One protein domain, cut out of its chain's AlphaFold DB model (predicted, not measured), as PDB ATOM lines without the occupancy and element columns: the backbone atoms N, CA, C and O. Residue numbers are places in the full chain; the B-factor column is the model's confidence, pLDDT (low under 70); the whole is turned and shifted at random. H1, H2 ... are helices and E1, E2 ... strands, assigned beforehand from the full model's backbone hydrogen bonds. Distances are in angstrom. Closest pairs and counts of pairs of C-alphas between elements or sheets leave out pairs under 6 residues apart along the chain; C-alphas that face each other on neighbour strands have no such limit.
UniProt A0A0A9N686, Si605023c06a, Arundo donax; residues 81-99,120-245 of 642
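What this domain is: This is residues 81 to 99 and 120 to 245 of the 642 residues of the protein "Si605023c06a" of Arundo donax (UniProt A0A0A9N686). One strongly twisted sheet of eight strands is folded back on itself, so that the long run E7, E6, E5, E4 and E2 faces the short pair E1 and E8, with E3 as the hinge. H1 packs on E3, E2 and E4, while H2 and H3 lie over one face of the sheet, which curls round H3; residues 208 to 213, in the loop between E5 and E6, stick out. The printed part has 145 residues with three named helices and eight named strands, in the order E1, H1, E2, E3, H2, E4, H3, E5, E6, E7, E8, and its class is mixed, helices and strands. The sheet is mixed, in the order E7, E6, E5, E4, E2, E3, E1, E8. The whole is compact, with a radius of gyration of the C-alphas of 15.3 A and spans of 44 by 41 by 37 A.

Where its parts are: In the sheet's order, E7 is residues 229 to 236, 21.2 A from first to last C-alpha, and E6 is residues 216 to 226, 27.6 A, with a bend of 67 degrees at residue 223. E5 is residues 199 to 203, E4 is residues 169 to 176, 21.5 A, and E2 is residues 120 to 129, 28.5 A. E3 is residues 132 to 141, 24.9 A, and bends by 64 degrees at residue 137. E1 is residues 81 to 84, beginning at C-alpha 81 at (88.213, 17.570, 56.052), and E8 is residues 240 to 244, ending at C-alpha 244 at (93.561, 21.437, 64.461). H1 is residues 86 to 99, 20.1 A; H2 is residues 153 to 164, 16.2 A, beginning at C-alpha 153 at (77.009, 1.550, 80.630); H3 is residues 182 to 192, 15.8 A.

How they stand to each other: The edge strands are E7 and E8. E4 and E2 are antiparallel at 146 degrees, with N 124 and O 172 2.9 A apart. The hairpin E2 and E3 has N 123 and O 139 at 2.8 A. E3 and E1 are parallel, with N 83 and O 133 at 2.9 A, and so are E1 and E8, with N 82 and O 241 at 2.9 A. E5 is parallel to E4, with N 201 and O 173 at 2.9 A. E5, E6 and E7 form a meander, each strand the antiparallel neighbour of the one before; N 202 and O 217 are 2.8 A apart, and N 231 and O 224 are 2.8 A apart. The pairing is staggered, for E6 pairs with E5 over residues 216 to 219 and with E7 over 219 to 226. Across the folded sheet, the closest C-alphas of E6 and E8, those of Ile 218 and Ile 240, are 7.9 A apart. H1 is on the sheet at a height of 8.0 A, over E4 and E2 and slantwise to the strands, at 47 degrees to E4 on the local plane; its closest C-alphas to E3 are Val 88 and Asn 137, 5.3 A apart. H2 is on the sheet at a height of 9.6 A, over E4 and only just over E2, on which 3 of its C-alphas fall. H3 is on the same face as H2, with the C-alphas of Ser 175 in E4 and Asp 184 closest at 7.6 A. H3 and E7 are near each other, with 7 pairs of C-alphas within 10 A. The three helices are apart from one another. E4, H3 and E5 form a strand-helix-strand unit, two parallel neighbour strands with a helix between; E3, H2 and E4 form a split one, with E2 between its strands, and both crossovers are right-handed. In H1, H2 and H3 every O i to N i+4 pair is within hydrogen-bond range.

The domain as a whole: The two C-alphas farthest apart, those of Ser 210 and Gly 228, are 46.5 A apart. Residues 100 to 119 are not printed, and C-alphas 99 and 120 are 8.4 A apart across the cut. The long links are E3 to H2, of 11 residues, and E5 to E6, of 12 residues. The mean pLDDT of the printed part is 75.4; 44 residues are under 70, among them 155 to 168, 205 to 215 and 238 to 245.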
ATOM      1  N   THR A  81      87.542  16.630  55.141       75.06
ATOM      2  CA  THR A  81      88.213  17.570  56.052       75.06
ATOM      3  C   THR A  81      87.766  17.240  57.466       75.06
ATOM      4  O   THR A  81      86.571  17.320  57.764       75.06
ATOM      5  N   ILE A  82      88.709  16.872  58.334       81.44
ATOM      6  CA  ILE A  82      88.446  16.643  59.754       81.44
ATOM      7  C   ILE A  82      88.940  17.855  60.535       81.44
ATOM      8  O   ILE A  82      90.142  18.096  60.632       81.44
ATOM      9  N   ARG A  83      88.007  18.602  61.125       77.38
ATOM     10  CA  ARG A  83      88.324  19.642  62.104       77.38
ATOM     11  C   ARG A  83      88.304  19.014  63.485       77.38
ATOM     12  O   ARG A  83      87.270  18.508  63.922       77.38
ATOM     13  N   LEU A  84      89.450  19.034  64.155       76.75
ATOM     14  CA  LEU A  84      89.620  18.462  65.485       76.75
ATOM     15  C   LEU A  84      89.774  19.598  66.493       76.75
ATOM     16  O   LEU A  84      90.728  20.380  66.421       76.75
ATOM     17  N   HIS A  85      88.828  19.709  67.424       68.31
ATOM     18  CA  HIS A  85      88.887  20.756  68.434       68.31
ATOM     19  C   HIS A  85      90.032  20.487  69.435       68.31
ATOM     20  O   HIS A  85      90.177  19.348  69.886       68.31
ATOM     21  N   PRO A  86      90.841  21.492  69.837       66.75
ATOM     22  CA  PRO A  86      91.936  21.311  70.795       66.75
ATOM     23  C   PRO A  86      91.517  20.695  72.122       66.75
ATOM     24  O   PRO A  86      92.314  19.989  72.729       66.75
ATOM     25  N   PHE A  87      90.268  20.913  72.542       65.94
ATOM     26  CA  PHE A  87      89.682  20.264  73.712       65.94
ATOM     27  C   PHE A  87      89.738  18.732  73.611       65.94
ATOM     28  O   PHE A  87      90.165  18.076  74.550       65.94
ATOM     29  N   VAL A  88      89.432  18.157  72.442       71.94
ATOM     30  CA  VAL A  88      89.503  16.704  72.199       71.94
ATOM     31  C   VAL A  88      90.941  16.198  72.302       71.94
ATOM     32  O   VAL A  88      91.208  15.207  72.974       71.94
ATOM     33  N   VAL A  89      91.893  16.907  71.685       76.56
ATOM     34  CA  VAL A  89      93.325  16.574  71.788       76.56
ATOM     35  C   VAL A  89      93.787  16.641  73.247       76.56
ATOM     36  O   VAL A  89      94.469  15.734  73.720       76.56
ATOM     37  N   GLY A  90      93.369  17.687  73.964       68.25
ATOM     38  CA  GLY A  90      93.606  17.872  75.391       68.25
ATOM     39  C   GLY A  90      93.073  16.706  76.215       68.25
ATOM     40  O   GLY A  90      93.846  16.107  76.952       68.25
ATOM     41  N   ASN A  91      91.807  16.329  76.033       74.00
ATOM     42  CA  ASN A  91      91.145  15.253  76.774       74.00
ATOM     43  C   ASN A  91      91.801  13.883  76.529       74.00
ATOM     44  O   ASN A  91      91.977  13.114  77.469       74.00
ATOM     45  N   ILE A  92      92.254  13.587  75.306       81.12
ATOM     46  CA  ILE A  92      92.963  12.328  75.014       81.12
ATOM     47  C   ILE A  92      94.349  12.298  75.704       81.12
ATOM     48  O   ILE A  92      94.745  11.271  76.258       81.12
ATOM     49  N   PHE A  93      95.083  13.420  75.749       78.44
ATOM     50  CA  PHE A  93      96.314  13.519  76.555       78.44
ATOM     51  C   PHE A  93      96.046  13.522  78.071       78.44
ATOM     52  O   PHE A  93      96.867  13.023  78.846       78.44
ATOM     53  N   GLU A  94      94.921  14.085  78.504       79.06
ATOM     54  CA  GLU A  94      94.472  14.123  79.895       79.06
ATOM     55  C   GLU A  94      94.234  12.695  80.399       79.06
ATOM     56  O   GLU A  94      94.898  12.283  81.349       79.06
ATOM     57  N   HIS A  95      93.434  11.912  79.670       78.31
ATOM     58  CA  HIS A  95      93.217  10.483  79.889       78.31
ATOM     59  C   HIS A  95      94.548   9.709  79.964       78.31
ATOM     60  O   HIS A  95      94.835   9.067  80.978       78.31
ATOM     61  N   HIS A  96      95.416   9.853  78.949       79.56
ATOM     62  CA  HIS A  96      96.738   9.211  78.918       79.56
ATOM     63  C   HIS A  96      97.594   9.527  80.156       79.56
ATOM     64  O   HIS A  96      98.196   8.631  80.748       79.56
ATOM     65  N   THR A  97      97.675  10.802  80.549       75.88
ATOM     66  CA  THR A  97      98.492  11.215  81.701       75.88
ATOM     67  C   THR A  97      97.889  10.751  83.023       75.88
ATOM     68  O   THR A  97      98.619  10.251  83.874       75.88
ATOM     69  N   ARG A  98      96.565  10.830  83.183       79.50
ATOM     70  CA  ARG A  98      95.862  10.466  84.420       79.50
ATOM     71  C   ARG A  98      95.970   8.972  84.737       79.50
ATOM     72  O   ARG A  98      96.302   8.626  85.867       79.50
ATOM     73  N   VAL A  99      95.762   8.097  83.750       73.25
ATOM     74  CA  VAL A  99      95.911   6.637  83.923       73.25
ATOM     75  C   VAL A  99      97.373   6.262  84.178       73.25
ATOM     76  O   VAL A  99      97.663   5.438  85.047       73.25
ATOM     77  N   MET A 120      94.306   2.325  76.419       86.94
ATOM     78  CA  MET A 120      93.218   3.251  76.734       86.94
ATOM     79  C   MET A 120      92.366   3.497  75.498       86.94
ATOM     80  O   MET A 120      92.912   3.672  74.408       86.94
ATOM     81  N   PHE A 121      91.050   3.562  75.695       89.44
ATOM     82  CA  PHE A 121      90.051   3.719  74.643       89.44
ATOM     83  C   PHE A 121      89.067   4.845  74.986       89.44
ATOM     84  O   PHE A 121      88.791   5.115  76.156       89.44
ATOM     85  N   GLY A 122      88.484   5.483  73.976       89.00
ATOM     86  CA  GLY A 122      87.400   6.444  74.176       89.00
ATOM     87  C   GLY A 122      86.639   6.763  72.896       89.00
ATOM     88  O   GLY A 122      87.165   6.581  71.807       89.00
ATOM     89  N   CYS A 123      85.403   7.244  73.000       88.00
ATOM     90  CA  CYS A 123      84.623   7.695  71.846       88.00
ATOM     91  C   CYS A 123      84.905   9.167  71.531       88.00
ATOM     92  O   CYS A 123      85.192   9.966  72.426       88.00
ATOM     93  N   VAL A 124      84.764   9.543  70.256       87.69
ATOM     94  CA  VAL A 124      84.759  10.945  69.818       87.69
ATOM     95  C   VAL A 124      83.407  11.318  69.217       87.69
ATOM     96  O   VAL A 124      82.842  10.584  68.401       87.69
ATOM     97  N   ILE A 125      82.881  12.472  69.627       82.00
ATOM     98  CA  ILE A 125      81.556  12.955  69.237       82.00
ATOM     99  C   ILE A 125      81.622  14.312  68.541       82.00
ATOM    100  O   ILE A 125      82.505  15.142  68.785       82.00
ATOM    101  N   GLY A 126      80.658  14.542  67.657       80.81
ATOM    102  CA  GLY A 126      80.557  15.789  66.918       80.81
ATOM    103  C   GLY A 126      79.530  15.737  65.797       80.81
ATOM    104  O   GLY A 126      78.568  14.974  65.861       80.81
ATOM    105  N   VAL A 127      79.742  16.548  64.759       80.38
ATOM    106  CA  VAL A 127      78.801  16.706  63.642       80.38
ATOM    107  C   VAL A 127      79.493  16.420  62.309       80.38
ATOM    108  O   VAL A 127      80.500  17.043  61.975       80.38
ATOM    109  N   GLN A 128      78.915  15.531  61.493       80.12
ATOM    110  CA  GLN A 128      79.301  15.382  60.086       80.12
ATOM    111  C   GLN A 128      78.376  16.216  59.185       80.12
ATOM    112  O   GLN A 128      77.155  16.069  59.200       80.12
ATOM    113  N   ARG A 129      78.962  17.074  58.344       76.75
ATOM    114  CA  ARG A 129      78.276  17.911  57.349       76.75
ATOM    115  C   ARG A 129      78.884  17.655  55.967       76.75
ATOM    116  O   ARG A 129      79.889  18.254  55.590       76.75
ATOM    117  N   LYS A 130      78.263  16.772  55.176       79.12
ATOM    118  CA  LYS A 130      78.774  16.316  53.863       79.12
ATOM    119  C   LYS A 130      80.169  15.662  53.998       79.12
ATOM    120  O   LYS A 130      80.278  14.606  54.618       79.12
ATOM    121  N   GLN A 131      81.204  16.283  53.422       77.56
ATOM    122  CA  GLN A 131      82.622  15.886  53.488       77.56
ATOM    123  C   GLN A 131      83.373  16.491  54.690       77.56
ATOM    124  O   GLN A 131      84.561  16.240  54.868       77.56
ATOM    125  N   MET A 132      82.708  17.308  55.501       75.38
ATOM    126  CA  MET A 132      83.297  17.969  56.660       75.38
ATOM    127  C   MET A 132      82.903  17.204  57.922       75.38
ATOM    128  O   MET A 132      81.719  16.938  58.130       75.38
ATOM    129  N   VAL A 133      83.873  16.834  58.750       85.06
ATOM    130  CA  VAL A 133      83.647  16.176  60.041       85.06
ATOM    131  C   VAL A 133      84.235  17.076  61.118       85.06
ATOM    132  O   VAL A 133      85.438  17.325  61.120       85.06
ATOM    133  N   GLU A 134      83.395  17.589  62.009       80.94
ATOM    134  CA  GLU A 134      83.819  18.473  63.094       80.94
ATOM    135  C   GLU A 134      83.689  17.716  64.419       80.94
ATOM    136  O   GLU A 134      82.583  17.360  64.830       80.94
ATOM    137  N   ILE A 135      84.829  17.419  65.047       82.44
ATOM    138  CA  ILE A 135      84.931  16.642  66.287       82.44
ATOM    139  C   ILE A 135      85.141  17.622  67.444       82.44
ATOM    140  O   ILE A 135      86.182  18.283  67.521       82.44
ATOM    141  N   PHE A 136      84.149  17.719  68.333       69.44
ATOM    142  CA  PHE A 136      84.081  18.755  69.372       69.44
ATOM    143  C   PHE A 136      84.429  18.242  70.769       69.44
ATOM    144  O   PHE A 136      85.036  18.975  71.549       69.44
ATOM    145  N   ASN A 137      84.056  16.998  71.085       72.69
ATOM    146  CA  ASN A 137      84.226  16.412  72.413       72.69
ATOM    147  C   ASN A 137      84.569  14.911  72.320       72.69
ATOM    148  O   ASN A 137      84.420  14.281  71.269       72.69
ATOM    149  N   SER A 138      85.044  14.337  73.418       81.38
ATOM    150  CA  SER A 138      85.432  12.935  73.541       81.38
ATOM    151  C   SER A 138      85.276  12.456  74.976       81.38
ATOM    152  O   SER A 138      85.670  13.168  75.898       81.38
ATOM    153  N   PHE A 139      84.789  11.232  75.155       78.06
ATOM    154  CA  PHE A 139      84.647  10.589  76.462       78.06
ATOM    155  C   PHE A 139      85.325   9.218  76.474       78.06
ATOM    156  O   PHE A 139      85.696   8.677  75.434       78.06
ATOM    157  N   GLU A 140      85.533   8.669  77.662       87.25
ATOM    158  CA  GLU A 140      86.336   7.462  77.868       87.25
ATOM    159  C   GLU A 140      85.479   6.194  77.769       87.25
ATOM    160  O   GLU A 140      84.317   6.180  78.186       87.25
ATOM    161  N   LEU A 141      86.049   5.130  77.203       83.06
ATOM    162  CA  LEU A 141      85.410   3.823  77.086       83.06
ATOM    163  C   LEU A 141      86.008   2.882  78.126       83.06
ATOM    164  O   LEU A 141      87.218   2.662  78.161       83.06
ATOM    165  N   VAL A 142      85.137   2.306  78.949       79.62
ATOM    166  CA  VAL A 142      85.496   1.253  79.897       79.62
ATOM    167  C   VAL A 142      85.189  -0.090  79.241       79.62
ATOM    168  O   VAL A 142      84.069  -0.323  78.784       79.62
ATOM    169  N   LEU A 143      86.194  -0.960  79.191       76.69
ATOM    170  CA  LEU A 143      86.012  -2.372  78.871       76.69
ATOM    171  C   LEU A 143      85.779  -3.139  80.173       76.69
ATOM    172  O   LEU A 143      86.434  -2.859  81.179       76.69
ATOM    173  N   ASP A 144      84.869  -4.109  80.154       71.12
ATOM    174  CA  ASP A 144      84.699  -5.039  81.266       71.12
ATOM    175  C   ASP A 144      85.993  -5.864  81.450       71.12
ATOM    176  O   ASP A 144      86.416  -6.546  80.510       71.12
ATOM    177  N   PRO A 145      86.633  -5.844  82.637       66.06
ATOM    178  CA  PRO A 145      87.913  -6.513  82.861       66.06
ATOM    179  C   PRO A 145      87.848  -8.048  82.805       66.06
ATOM    180  O   PRO A 145      88.900  -8.684  82.841       66.06
ATOM    181  N   VAL A 146      86.654  -8.654  82.738       67.50
ATOM    182  CA  VAL A 146      86.483 -10.116  82.648       67.50
ATOM    183  C   VAL A 146      86.309 -10.591  81.202       67.50
ATOM    184  O   VAL A 146      86.915 -11.588  80.814       67.50
ATOM    185  N   SER A 147      85.493  -9.902  80.398       70.00
ATOM    186  CA  SER A 147      85.195 -10.269  79.003       70.00
ATOM    187  C   SER A 147      86.015  -9.520  77.951       70.00
ATOM    188  O   SER A 147      86.043  -9.950  76.802       70.00
ATOM    189  N   GLY A 148      86.628  -8.384  78.302       67.56
ATOM    190  CA  GLY A 148      87.288  -7.478  77.354       67.56
ATOM    191  C   GLY A 148      86.330  -6.687  76.450       67.56
ATOM    192  O   GLY A 148      86.783  -5.875  75.649       67.56
ATOM    193  N   THR A 149      85.015  -6.892  76.570       75.94
ATOM    194  CA  THR A 149      84.002  -6.200  75.756       75.94
ATOM    195  C   THR A 149      83.647  -4.819  76.317       75.94
ATOM    196  O   THR A 149      83.956  -4.504  77.466       75.94
ATOM    197  N   LEU A 150      82.993  -3.977  75.506       76.81
ATOM    198  CA  LEU A 150      82.444  -2.693  75.960       76.81
ATOM    199  C   LEU A 150      81.449  -2.907  77.109       76.81
ATOM    200  O   LEU A 150      80.478  -3.649  76.963       76.81
ATOM    201  N   ASP A 151      81.658  -2.206  78.224       74.56
ATOM    202  CA  ASP A 151      80.695  -2.176  79.323       74.56
ATOM    203  C   ASP A 151      79.328  -1.652  78.837       74.56
ATOM    204  O   ASP A 151      79.245  -0.676  78.089       74.56
ATOM    205  N   ARG A 152      78.233  -2.264  79.303       67.12
ATOM    206  CA  ARG A 152      76.859  -1.884  78.935       67.12
ATOM    207  C   ARG A 152      76.537  -0.432  79.275       67.12
ATOM    208  O   ARG A 152      75.774   0.193  78.540       67.12
ATOM    209  N   SER A 153      77.180   0.132  80.303       65.25
ATOM    210  CA  SER A 153      77.009   1.550  80.630       65.25
ATOM    211  C   SER A 153      77.443   2.486  79.494       65.25
ATOM    212  O   SER A 153      77.011   3.636  79.471       65.25
ATOM    213  N   PHE A 154      78.258   2.034  78.526       71.31
ATOM    214  CA  PHE A 154      78.522   2.789  77.298       71.31
ATOM    215  C   PHE A 154      77.239   3.022  76.495       71.31
ATOM    216  O   PHE A 154      76.946   4.169  76.176       71.31
ATOM    217  N   PHE A 155      76.455   1.981  76.207       66.69
ATOM    218  CA  PHE A 155      75.238   2.099  75.398       66.69
ATOM    219  C   PHE A 155      74.148   2.910  76.116       66.69
ATOM    220  O   PHE A 155      73.461   3.713  75.491       66.69
ATOM    221  N   GLU A 156      74.052   2.789  77.442       66.25
ATOM    222  CA  GLU A 156      73.166   3.621  78.271       66.25
ATOM    223  C   GLU A 156      73.563   5.109  78.219       66.25
ATOM    224  O   GLU A 156      72.708   5.980  78.035       66.25
ATOM    225  N   LYS A 157      74.870   5.411  78.309       61.16
ATOM    226  CA  LYS A 157      75.408   6.769  78.103       61.16
ATOM    227  C   LYS A 157      75.174   7.252  76.674       61.16
ATOM    228  O   LYS A 157      74.844   8.413  76.489       61.16
ATOM    229  N   GLU A 158      75.335   6.394  75.671       66.81
ATOM    230  CA  GLU A 158      75.177   6.723  74.249       66.81
ATOM    231  C   GLU A 158      73.723   7.100  73.925       66.81
ATOM    232  O   GLU A 158      73.476   8.160  73.345       66.81
ATOM    233  N   GLU A 159      72.751   6.335  74.432       64.94
ATOM    234  CA  GLU A 159      71.337   6.709  74.393       64.94
ATOM    235  C   GLU A 159      71.050   8.015  75.148       64.94
ATOM    236  O   GLU A 159      70.271   8.840  74.667       64.94
ATOM    237  N   PHE A 160      71.643   8.224  76.328       52.59
ATOM    238  CA  PHE A 160      71.469   9.461  77.092       52.59
ATOM    239  C   PHE A 160      72.035  10.676  76.338       52.59
ATOM    240  O   PHE A 160      71.333  11.673  76.169       52.59
ATOM    241  N   PHE A 161      73.248  10.576  75.787       57.19
ATOM    242  CA  PHE A 161      73.855  11.621  74.964       57.19
ATOM    243  C   PHE A 161      73.033  11.901  73.697       57.19
ATOM    244  O   PHE A 161      72.799  13.070  73.403       57.19
ATOM    245  N   LYS A 162      72.490  10.881  73.012       55.81
ATOM    246  CA  LYS A 162      71.523  11.065  71.907       55.81
ATOM    247  C   LYS A 162      70.244  11.791  72.344       55.81
ATOM    248  O   LYS A 162      69.697  12.580  71.576       55.81
ATOM    249  N   LYS A 163      69.745  11.535  73.560       54.25
ATOM    250  CA  LYS A 163      68.537  12.182  74.108       54.25
ATOM    251  C   LYS A 163      68.788  13.646  74.497       54.25
ATOM    252  O   LYS A 163      67.877  14.461  74.333       54.25
ATOM    253  N   VAL A 164      69.976  13.984  75.002       42.06
ATOM    254  CA  VAL A 164      70.342  15.355  75.421       42.06
ATOM    255  C   VAL A 164      70.847  16.201  74.244       42.06
ATOM    256  O   VAL A 164      70.393  17.330  74.074       42.06
ATOM    257  N   PHE A 165      71.709  15.648  73.385       51.06
ATOM    258  CA  PHE A 165      72.356  16.339  72.263       51.06
ATOM    259  C   PHE A 165      72.053  15.649  70.910       51.06
ATOM    260  O   PHE A 165      72.959  15.099  70.286       51.06
ATOM    261  N   PRO A 166      70.804  15.683  70.405       61.75
ATOM    262  CA  PRO A 166      70.378  14.916  69.220       61.75
ATOM    263  C   PRO A 166      71.040  15.330  67.889       61.75
ATOM    264  O   PRO A 166      70.940  14.603  66.899       61.75
ATOM    265  N   ASP A 167      71.701  16.491  67.860       63.12
ATOM    266  CA  ASP A 167      72.493  17.003  66.730       63.12
ATOM    267  C   ASP A 167      73.954  16.483  66.741       63.12
ATOM    268  O   ASP A 167      74.678  16.694  65.765       63.12
ATOM    269  N   LEU A 168      74.398  15.826  67.827       66.19
ATOM    270  CA  LEU A 168      75.724  15.212  67.973       66.19
ATOM    271  C   LEU A 168      75.651  13.691  67.793       66.19
ATOM    272  O   LEU A 168      74.748  13.028  68.296       66.19
ATOM    273  N   TYR A 169      76.661  13.127  67.133       78.00
ATOM    274  CA  TYR A 169      76.768  11.689  66.876       78.00
ATOM    275  C   TYR A 169      78.132  11.153  67.308       78.00
ATOM    276  O   TYR A 169      79.123  11.888  67.305       78.00
ATOM    277  N   VAL A 170      78.202   9.854  67.621       84.69
ATOM    278  CA  VAL A 170      79.473   9.123  67.731       84.69
ATOM    279  C   VAL A 170      80.092   9.044  66.338       84.69
ATOM    280  O   VAL A 170      79.665   8.270  65.484       84.69
ATOM    281  N   LEU A 171      81.091   9.890  66.084       89.00
ATOM    282  CA  LEU A 171      81.783   9.977  64.793       89.00
ATOM    283  C   LEU A 171      82.856   8.892  64.636       89.00
ATOM    284  O   LEU A 171      83.340   8.641  63.531       89.00
ATOM    285  N   GLY A 172      83.246   8.279  65.748       91.12
ATOM    286  CA  GLY A 172      84.346   7.343  65.832       91.12
ATOM    287  C   GLY A 172      84.847   7.213  67.262       91.12
ATOM    288  O   GLY A 172      84.164   7.578  68.220       91.12
ATOM    289  N   TRP A 173      86.071   6.729  67.397       93.25
ATOM    290  CA  TRP A 173      86.713   6.455  68.673       93.25
ATOM    291  C   TRP A 173      88.235   6.601  68.561       93.25
ATOM    292  O   TRP A 173      88.785   6.763  67.470       93.25
ATOM    293  N   TYR A 174      88.919   6.597  69.699       93.00
ATOM    294  CA  TYR A 174      90.360   6.754  69.810       93.00
ATOM    295  C   TYR A 174      90.981   5.674  70.692       93.00
ATOM    296  O   TYR A 174      90.340   5.164  71.614       93.00
ATOM    297  N   SER A 175      92.262   5.391  70.457       92.81
ATOM    298  CA  SER A 175      93.129   4.729  71.432       92.81
ATOM    299  C   SER A 175      94.504   5.393  71.492       92.81
ATOM    300  O   SER A 175      94.867   6.213  70.640       92.81
ATOM    301  N   ILE A 176      95.250   5.104  72.560       88.62
ATOM    302  CA  ILE A 176      96.562   5.703  72.824       88.62
ATOM    303  C   ILE A 176      97.625   4.603  72.787       88.62
ATOM    304  O   ILE A 176      97.592   3.670  73.590       88.62
ATOM    305  N   GLY A 177      98.582   4.716  71.866       84.81
ATOM    306  CA  GLY A 177      99.601   3.695  71.624       84.81
ATOM    307  C   GLY A 177     100.549   4.082  70.490       84.81
ATOM    308  O   GLY A 177     100.312   5.056  69.782       84.81
ATOM    309  N   SER A 178     101.647   3.343  70.310       81.00
ATOM    310  CA  SER A 178     102.575   3.623  69.204       81.00
ATOM    311  C   SER A 178     101.972   3.272  67.841       81.00
ATOM    312  O   SER A 178     102.087   4.054  66.895       81.00
ATOM    313  N   ASP A 179     101.300   2.121  67.799       85.19
ATOM    314  CA  ASP A 179     100.817   1.415  66.616       85.19
ATOM    315  C   ASP A 179      99.451   0.761  66.898       85.19
ATOM    316  O   ASP A 179      99.006   0.653  68.051       85.19
ATOM    317  N   VAL A 180      98.795   0.317  65.826       88.62
ATOM    318  CA  VAL A 180      97.531  -0.434  65.858       88.62
ATOM    319  C   VAL A 180      97.773  -1.855  66.390       88.62
ATOM    320  O   VAL A 180      98.812  -2.447  66.106       88.62
ATOM    321  N   GLN A 181      96.834  -2.395  67.169       88.69
ATOM    322  CA  GLN A 181      96.889  -3.741  67.763       88.69
ATOM    323  C   GLN A 181      95.566  -4.489  67.563       88.69
ATOM    324  O   GLN A 181      94.534  -3.862  67.356       88.69
ATOM    325  N   ASP A 182      95.561  -5.816  67.686       84.88
ATOM    326  CA  ASP A 182      94.376  -6.645  67.399       84.88
ATOM    327  C   ASP A 182      93.155  -6.275  68.268       84.88
ATOM    328  O   ASP A 182      92.029  -6.218  67.772       84.88
ATOM    329  N   ALA A 183      93.385  -5.880  69.526       84.19
ATOM    330  CA  ALA A 183      92.350  -5.370  70.431       84.19
ATOM    331  C   ALA A 183      91.655  -4.079  69.928       84.19
ATOM    332  O   ALA A 183      90.493  -3.841  70.253       84.19
ATOM    333  N   ASP A 184      92.313  -3.259  69.094       89.75
ATOM    334  CA  ASP A 184      91.655  -2.123  68.423       89.75
ATOM    335  C   ASP A 184      90.550  -2.607  67.473       89.75
ATOM    336  O   ASP A 184      89.522  -1.951  67.325       89.75
ATOM    337  N   MET A 185      90.758  -3.750  66.813       89.06
ATOM    338  CA  MET A 185      89.803  -4.321  65.864       89.06
ATOM    339  C   MET A 185      88.604  -4.952  66.584       89.06
ATOM    340  O   MET A 185      87.487  -4.909  66.070       89.06
ATOM    341  N   GLU A 186      88.808  -5.504  67.781       86.94
ATOM    342  CA  GLU A 186      87.731  -6.005  68.644       86.94
ATOM    343  C   GLU A 186      86.844  -4.856  69.144       86.94
ATOM    344  O   GLU A 186      85.625  -4.894  68.953       86.94
ATOM    345  N   VAL A 187      87.451  -3.783  69.670       87.38
ATOM    346  CA  VAL A 187      86.734  -2.557  70.068       87.38
ATOM    347  C   VAL A 187      86.033  -1.907  68.872       87.38
ATOM    348  O   VAL A 187      84.881  -1.499  68.993       87.38
ATOM    349  N   HIS A 188      86.665  -1.864  67.694       89.44
ATOM    350  CA  HIS A 188      86.032  -1.329  66.487       89.44
ATOM    351  C   HIS A 188      84.777  -2.108  66.099       89.44
ATOM    352  O   HIS A 188      83.736  -1.495  65.887       89.44
ATOM    353  N   LYS A 189      84.855  -3.446  66.044       86.81
ATOM    354  CA  LYS A 189      83.708  -4.311  65.722       86.81
ATOM    355  C   LYS A 189      82.552  -4.086  66.703       86.81
ATOM    356  O   LYS A 189      81.420  -3.943  66.259       86.81
ATOM    357  N   ALA A 190      82.839  -3.954  67.999       84.94
ATOM    358  CA  ALA A 190      81.831  -3.655  69.021       84.94
ATOM    359  C   ALA A 190      81.224  -2.235  68.917       84.94
ATOM    360  O   ALA A 190      80.139  -1.991  69.440       84.94
ATOM    361  N   LEU A 191      81.895  -1.297  68.238       85.81
ATOM    362  CA  LEU A 191      81.393   0.058  67.968       85.81
ATOM    363  C   LEU A 191      80.696   0.202  66.604       85.81
ATOM    364  O   LEU A 191      80.032   1.217  66.378       85.81
ATOM    365  N   MET A 192      80.782  -0.791  65.709       83.38
ATOM    366  CA  MET A 192      80.070  -0.762  64.421       83.38
ATOM    367  C   MET A 192      78.545  -0.754  64.597       83.38
ATOM    368  O   MET A 192      77.861  -0.100  63.814       83.38
ATOM    369  N   ASP A 193      78.027  -1.368  65.666       80.69
ATOM    370  CA  ASP A 193      76.604  -1.322  66.041       80.69
ATOM    371  C   ASP A 193      76.113   0.106  66.370       80.69
ATOM    372  O   ASP A 193      74.918   0.393  66.303       80.69
ATOM    373  N   VAL A 194      77.031   1.022  66.709       79.88
ATOM    374  CA  VAL A 194      76.744   2.450  66.941       79.88
ATOM    375  C   VAL A 194      77.039   3.288  65.694       79.88
ATOM    376  O   VAL A 194      76.279   4.202  65.368       79.88
ATOM    377  N   ASN A 195      78.138   2.994  64.991       82.19
ATOM    378  CA  ASN A 195      78.500   3.628  63.727       82.19
ATOM    379  C   ASN A 195      79.344   2.680  62.856       82.19
ATOM    380  O   ASN A 195      80.565   2.604  63.007       82.19
ATOM    381  N   GLU A 196      78.698   2.045  61.872       81.44
ATOM    382  CA  GLU A 196      79.295   1.133  60.876       81.44
ATOM    383  C   GLU A 196      80.527   1.702  60.143       81.44
ATOM    384  O   GLU A 196      81.282   0.961  59.516       81.44
ATOM    385  N   ARG A 197      80.703   3.030  60.154       80.31
ATOM    386  CA  ARG A 197      81.769   3.762  59.454       80.31
ATOM    387  C   ARG A 197      82.480   4.758  60.376       80.31
ATOM    388  O   ARG A 197      82.882   5.842  59.927       80.31
ATOM    389  N   GLY A 198      82.591   4.403  61.656       87.44
ATOM    390  CA  GLY A 198      83.279   5.184  62.679       87.44
ATOM    391  C   GLY A 198      84.768   5.357  62.374       87.44
ATOM    392  O   GLY A 198      85.460   4.417  61.987       87.44
ATOM    393  N   LEU A 199      85.268   6.577  62.560       91.25
ATOM    394  CA  LEU A 199      86.689   6.899  62.425       91.25
ATOM    395  C   LEU A 199      87.491   6.307  63.593       91.25
ATOM    396  O   LEU A 199      87.026   6.344  64.730       91.25
ATOM    397  N   TYR A 200      88.709   5.831  63.343       92.94
ATOM    398  CA  TYR A 200      89.632   5.418  64.404       92.94
ATOM    399  C   TYR A 200      90.824   6.384  64.492       92.94
ATOM    400  O   TYR A 200      91.568   6.563  63.527       92.94
ATOM    401  N   LEU A 201      90.978   7.031  65.651       91.38
ATOM    402  CA  LEU A 201      92.015   8.016  65.966       91.38
ATOM    403  C   LEU A 201      93.075   7.394  66.897       91.38
ATOM    404  O   LEU A 201      92.871   7.294  68.103       91.38
ATOM    405  N   LEU A 202      94.241   7.028  66.370       90.62
ATOM    406  CA  LEU A 202      95.374   6.583  67.188       90.62
ATOM    407  C   LEU A 202      96.248   7.781  67.575       90.62
ATOM    408  O   LEU A 202      96.873   8.395  66.704       90.62
ATOM    409  N   LEU A 203      96.332   8.103  68.868       86.69
ATOM    410  CA  LEU A 203      97.301   9.072  69.387       86.69
ATOM    411  C   LEU A 203      98.586   8.360  69.820       86.69
ATOM    412  O   LEU A 203      98.557   7.534  70.730       86.69
ATOM    413  N   ASN A 204      99.724   8.743  69.237       82.31
ATOM    414  CA  ASN A 204     101.029   8.262  69.681       82.31
ATOM    415  C   ASN A 204     101.611   9.183  70.778       82.31
ATOM    416  O   ASN A 204     101.944  10.335  70.486       82.31
ATOM    417  N   PRO A 205     101.761   8.708  72.035       67.88
ATOM    418  CA  PRO A 205     102.220   9.534  73.152       67.88
ATOM    419  C   PRO A 205     103.747   9.735  73.198       67.88
ATOM    420  O   PRO A 205     104.234  10.475  74.053       67.88
ATOM    421  N   ALA A 206     104.523   9.090  72.317       63.56
ATOM    422  CA  ALA A 206     105.985   9.164  72.293       63.56
ATOM    423  C   ALA A 206     106.493  10.452  71.609       63.56
ATOM    424  O   ALA A 206     107.169  10.417  70.578       63.56
ATOM    425  N   ILE A 207     106.153  11.607  72.185       54.97
ATOM    426  CA  ILE A 207     106.523  12.930  71.669       54.97
ATOM    427  C   ILE A 207     107.829  13.411  72.313       54.97
ATOM    428  O   ILE A 207     107.923  13.576  73.529       54.97
ATOM    429  N   ASN A 208     108.828  13.711  71.479       46.03
ATOM    430  CA  ASN A 208     109.946  14.565  71.878       46.03
ATOM    431  C   ASN A 208     109.456  16.016  71.950       46.03
ATOM    432  O   ASN A 208     108.956  16.547  70.960       46.03
ATOM    433  N   LEU A 209     109.663  16.678  73.093       40.84
ATOM    434  CA  LEU A 209     109.202  18.048  73.389       40.84
ATOM    435  C   LEU A 209     109.798  19.152  72.481       40.84
ATOM    436  O   LEU A 209     109.528  20.331  72.690       40.84
ATOM    437  N   SER A 210     110.613  18.786  71.492       45.72
ATOM    438  CA  SER A 210     111.263  19.670  70.520       45.72
ATOM    439  C   SER A 210     110.573  19.734  69.149       45.72
ATOM    440  O   SER A 210     111.039  20.477  68.287       45.72
ATOM    441  N   GLN A 211     109.490  18.981  68.913       42.56
ATOM    442  CA  GLN A 211     108.721  19.044  67.663       42.56
ATOM    443  C   GLN A 211     107.246  19.365  67.930       42.56
ATOM    444  O   GLN A 211     106.546  18.627  68.617       42.56
ATOM    445  N   THR A 212     106.771  20.470  67.353       39.03
ATOM    446  CA  THR A 212     105.406  21.001  67.501       39.03
ATOM    447  C   THR A 212     104.403  20.299  66.578       39.03
ATOM    448  O   THR A 212     103.638  20.965  65.882       39.03
ATOM    449  N   ASP A 213     104.447  18.968  66.515       47.47
ATOM    450  CA  ASP A 213     103.656  18.173  65.571       47.47
ATOM    451  C   ASP A 213     102.905  17.037  66.282       47.47
ATOM    452  O   ASP A 213     103.495  16.183  66.952       47.47
ATOM    453  N   LEU A 214     101.577  17.053  66.165       55.91
ATOM    454  CA  LEU A 214     100.688  16.116  66.842       55.91
ATOM    455  C   LEU A 214     100.635  14.808  66.050       55.91
ATOM    456  O   LEU A 214      99.910  14.708  65.062       55.91
ATOM    457  N   ARG A 215     101.333  13.769  66.523       65.88
ATOM    458  CA  ARG A 215     101.283  12.419  65.929       65.88
ATOM    459  C   ARG A 215      99.983  11.670  66.252       65.88
ATOM    460  O   ARG A 215      99.993  10.586  66.833       65.88
ATOM    461  N   MET A 216      98.864  12.249  65.830       76.69
ATOM    462  CA  MET A 216      97.591  11.556  65.681       76.69
ATOM    463  C   MET A 216      97.507  10.939  64.280       76.69
ATOM    464  O   MET A 216      97.866  11.557  63.280       76.69
ATOM    465  N   SER A 217      97.040   9.700  64.209       85.06
ATOM    466  CA  SER A 217      96.838   8.951  62.971       85.06
ATOM    467  C   SER A 217      95.364   8.596  62.839       85.06
ATOM    468  O   SER A 217      94.790   8.081  63.792       85.06
ATOM    469  N   ILE A 218      94.758   8.857  61.679       87.06
ATOM    470  CA  ILE A 218      93.348   8.535  61.429       87.06
ATOM    471  C   ILE A 218      93.250   7.383  60.431       87.06
ATOM    472  O   ILE A 218      93.914   7.382  59.387       87.06
ATOM    473  N   TYR A 219      92.428   6.402  60.786       89.00
ATOM    474  CA  TYR A 219      92.134   5.210  60.009       89.00
ATOM    475  C   TYR A 219      90.628   5.137  59.733       89.00
ATOM    476  O   TYR A 219      89.809   5.438  60.605       89.00
ATOM    477  N   GLU A 220      90.272   4.694  58.530       88.44
ATOM    478  CA  GLU A 220      88.948   4.133  58.248       88.44
ATOM    479  C   GLU A 220      89.048   2.603  58.238       88.44
ATOM    480  O   GLU A 220      90.125   2.047  58.009       88.44
ATOM    481  N   SER A 221      87.933   1.919  58.473       87.69
ATOM    482  CA  SER A 221      87.824   0.484  58.235       87.69
ATOM    483  C   SER A 221      87.383   0.213  56.792       87.69
ATOM    484  O   SER A 221      86.438   0.818  56.282       87.69
ATOM    485  N   GLU A 222      88.076  -0.706  56.119       84.38
ATOM    486  CA  GLU A 222      87.679  -1.245  54.817       84.38
ATOM    487  C   GLU A 222      87.584  -2.771  54.905       84.38
ATOM    488  O   GLU A 222      88.380  -3.413  55.586       84.38
ATOM    489  N   LEU A 223      86.617  -3.362  54.202       82.19
ATOM    490  CA  LEU A 223      86.455  -4.813  54.124       82.19
ATOM    491  C   LEU A 223      87.138  -5.324  52.849       82.19
ATOM    492  O   LEU A 223      86.693  -5.033  51.739       82.19
ATOM    493  N   HIS A 224      88.238  -6.053  53.020       78.00
ATOM    494  CA  HIS A 224      89.061  -6.614  51.944       78.00
ATOM    495  C   HIS A 224      88.882  -8.135  51.888       78.00
ATOM    496  O   HIS A 224      88.503  -8.761  52.872       78.00
ATOM    497  N   VAL A 225      89.139  -8.748  50.731       78.94
ATOM    498  CA  VAL A 225      89.124 -10.215  50.600       78.94
ATOM    499  C   VAL A 225      90.560 -10.720  50.638       78.94
ATOM    500  O   VAL A 225      91.287 -10.587  49.654       78.94
ATOM    501  N   ILE A 226      90.955 -11.286  51.776       79.38
ATOM    502  CA  ILE A 226      92.288 -11.844  52.026       79.38
ATOM    503  C   ILE A 226      92.140 -13.368  52.087       79.38
ATOM    504  O   ILE A 226      91.255 -13.884  52.767       79.38
ATOM    505  N   ASP A 227      92.933 -14.078  51.279       75.62
ATOM    506  CA  ASP A 227      92.927 -15.544  51.109       75.62
ATOM    507  C   ASP A 227      91.539 -16.194  50.885       75.62
ATOM    508  O   ASP A 227      91.321 -17.377  51.139       75.62
ATOM    509  N   GLY A 228      90.596 -15.421  50.335       77.62
ATOM    510  CA  GLY A 228      89.223 -15.844  50.033       77.62
ATOM    511  C   GLY A 228      88.199 -15.553  51.136       77.62
ATOM    512  O   GLY A 228      87.000 -15.688  50.892       77.62
ATOM    513  N   SER A 229      88.638 -15.098  52.310       69.06
ATOM    514  CA  SER A 229      87.781 -14.629  53.406       69.06
ATOM    515  C   SER A 229      87.599 -13.102  53.390       69.06
ATOM    516  O   SER A 229      88.560 -12.379  53.129       69.06
ATOM    517  N   PRO A 230      86.392 -12.580  53.685       78.56
ATOM    518  CA  PRO A 230      86.186 -11.156  53.928       78.56
ATOM    519  C   PRO A 230      86.727 -10.771  55.312       78.56
ATOM    520  O   PRO A 230      86.202 -11.211  56.333       78.56
ATOM    521  N   GLU A 231      87.752  -9.926  55.346       83.06
ATOM    522  CA  GLU A 231      88.384  -9.424  56.565       83.06
ATOM    523  C   GLU A 231      88.278  -7.895  56.642       83.06
ATOM    524  O   GLU A 231      88.428  -7.185  55.646       83.06
ATOM    525  N   LEU A 232      87.988  -7.377  57.837       85.44
ATOM    526  CA  LEU A 232      87.939  -5.941  58.099       85.44
ATOM    527  C   LEU A 232      89.338  -5.465  58.498       85.44
ATOM    528  O   LEU A 232      89.891  -5.971  59.471       85.44
ATOM    529  N   ILE A 233      89.890  -4.494  57.774       88.00
ATOM    530  CA  ILE A 233      91.237  -3.955  57.998       88.00
ATOM    531  C   ILE A 233      91.209  -2.439  58.222       88.00
ATOM    532  O   ILE A 233      90.325  -1.738  57.728       88.00
ATOM    533  N   PHE A 234      92.207  -1.918  58.938       90.06
ATOM    534  CA  PHE A 234      92.400  -0.476  59.098       90.06
ATOM    535  C   PHE A 234      93.240   0.109  57.966       90.06
ATOM    536  O   PHE A 234      94.430  -0.182  57.837       90.06
ATOM    537  N   VAL A 235      92.645   1.013  57.192       86.31
ATOM    538  CA  VAL A 235      93.322   1.749  56.123       86.31
ATOM    539  C   VAL A 235      93.627   3.161  56.609       86.31
ATOM    540  O   VAL A 235      92.730   3.938  56.940       86.31
ATOM    541  N   ARG A 236      94.920   3.511  56.665       83.06
ATOM    542  CA  ARG A 236      95.368   4.857  57.056       83.06
ATOM    543  C   ARG A 236      94.893   5.867  56.014       83.06
ATOM    544  O   ARG A 236      95.275   5.782  54.847       83.06
ATOM    545  N   SER A 237      94.096   6.843  56.429       73.12
ATOM    546  CA  SER A 237      93.453   7.765  55.497       73.12
ATOM    547  C   SER A 237      94.448   8.767  54.902       73.12
ATOM    548  O   SER A 237      94.933   9.666  55.583       73.12
ATOM    549  N   SER A 238      94.718   8.645  53.603       58.88
ATOM    550  CA  SER A 238      95.602   9.548  52.848       58.88
ATOM    551  C   SER A 238      94.930  10.849  52.389       58.88
ATOM    552  O   SER A 238      95.620  11.814  52.077       58.88
ATOM    553  N   ASN A 239      93.593  10.886  52.363       57.66
ATOM    554  CA  ASN A 239      92.784  12.020  51.896       57.66
ATOM    555  C   ASN A 239      92.108  12.790  53.048       57.66
ATOM    556  O   ASN A 239      91.022  13.343  52.855       57.66
ATOM    557  N   ILE A 240      92.703  12.771  54.247       57.91
ATOM    558  CA  ILE A 240      92.195  13.473  55.430       57.91
ATOM    559  C   ILE A 240      93.120  14.630  55.797       57.91
ATOM    560  O   ILE A 240      94.250  14.424  56.239       57.91
ATOM    561  N   THR A 241      92.608  15.851  55.660       57.78
ATOM    562  CA  THR A 241      93.231  17.042  56.246       57.78
ATOM    563  C   THR A 241      92.769  17.152  57.693       57.78
ATOM    564  O   THR A 241      91.571  17.322  57.932       57.78
ATOM    565  N   ILE A 242      93.700  17.057  58.647       60.72
ATOM    566  CA  ILE A 242      93.432  17.354  60.060       60.72
ATOM    567  C   ILE A 242      93.659  18.848  60.280       60.72
ATOM    568  O   ILE A 242      94.791  19.312  60.397       60.72
ATOM    569  N   GLU A 243      92.572  19.604  60.356       58.41
ATOM    570  CA  GLU A 243      92.587  20.985  60.823       58.41
ATOM    571  C   GLU A 243      92.443  20.988  62.348       58.41
ATOM    572  O   GLU A 243      91.335  20.981  62.892       58.41
ATOM    573  N   THR A 244      93.569  21.009  63.062       54.44
ATOM    574  CA  THR A 244      93.561  21.437  64.461       54.44
ATOM    575  C   THR A 244      93.253  22.933  64.496       54.44
ATOM    576  O   THR A 244      93.981  23.745  63.923       54.44
ATOM    577  N   VAL A 245      92.162  23.328  65.162       46.28
ATOM    578  CA  VAL A 245      91.910  24.758  65.411       46.28
ATOM    579  C   VAL A 245      93.075  25.259  66.257       46.28
ATOM    580  O   VAL A 245      93.331  24.707  67.322       46.28
TER     581      VAL A 245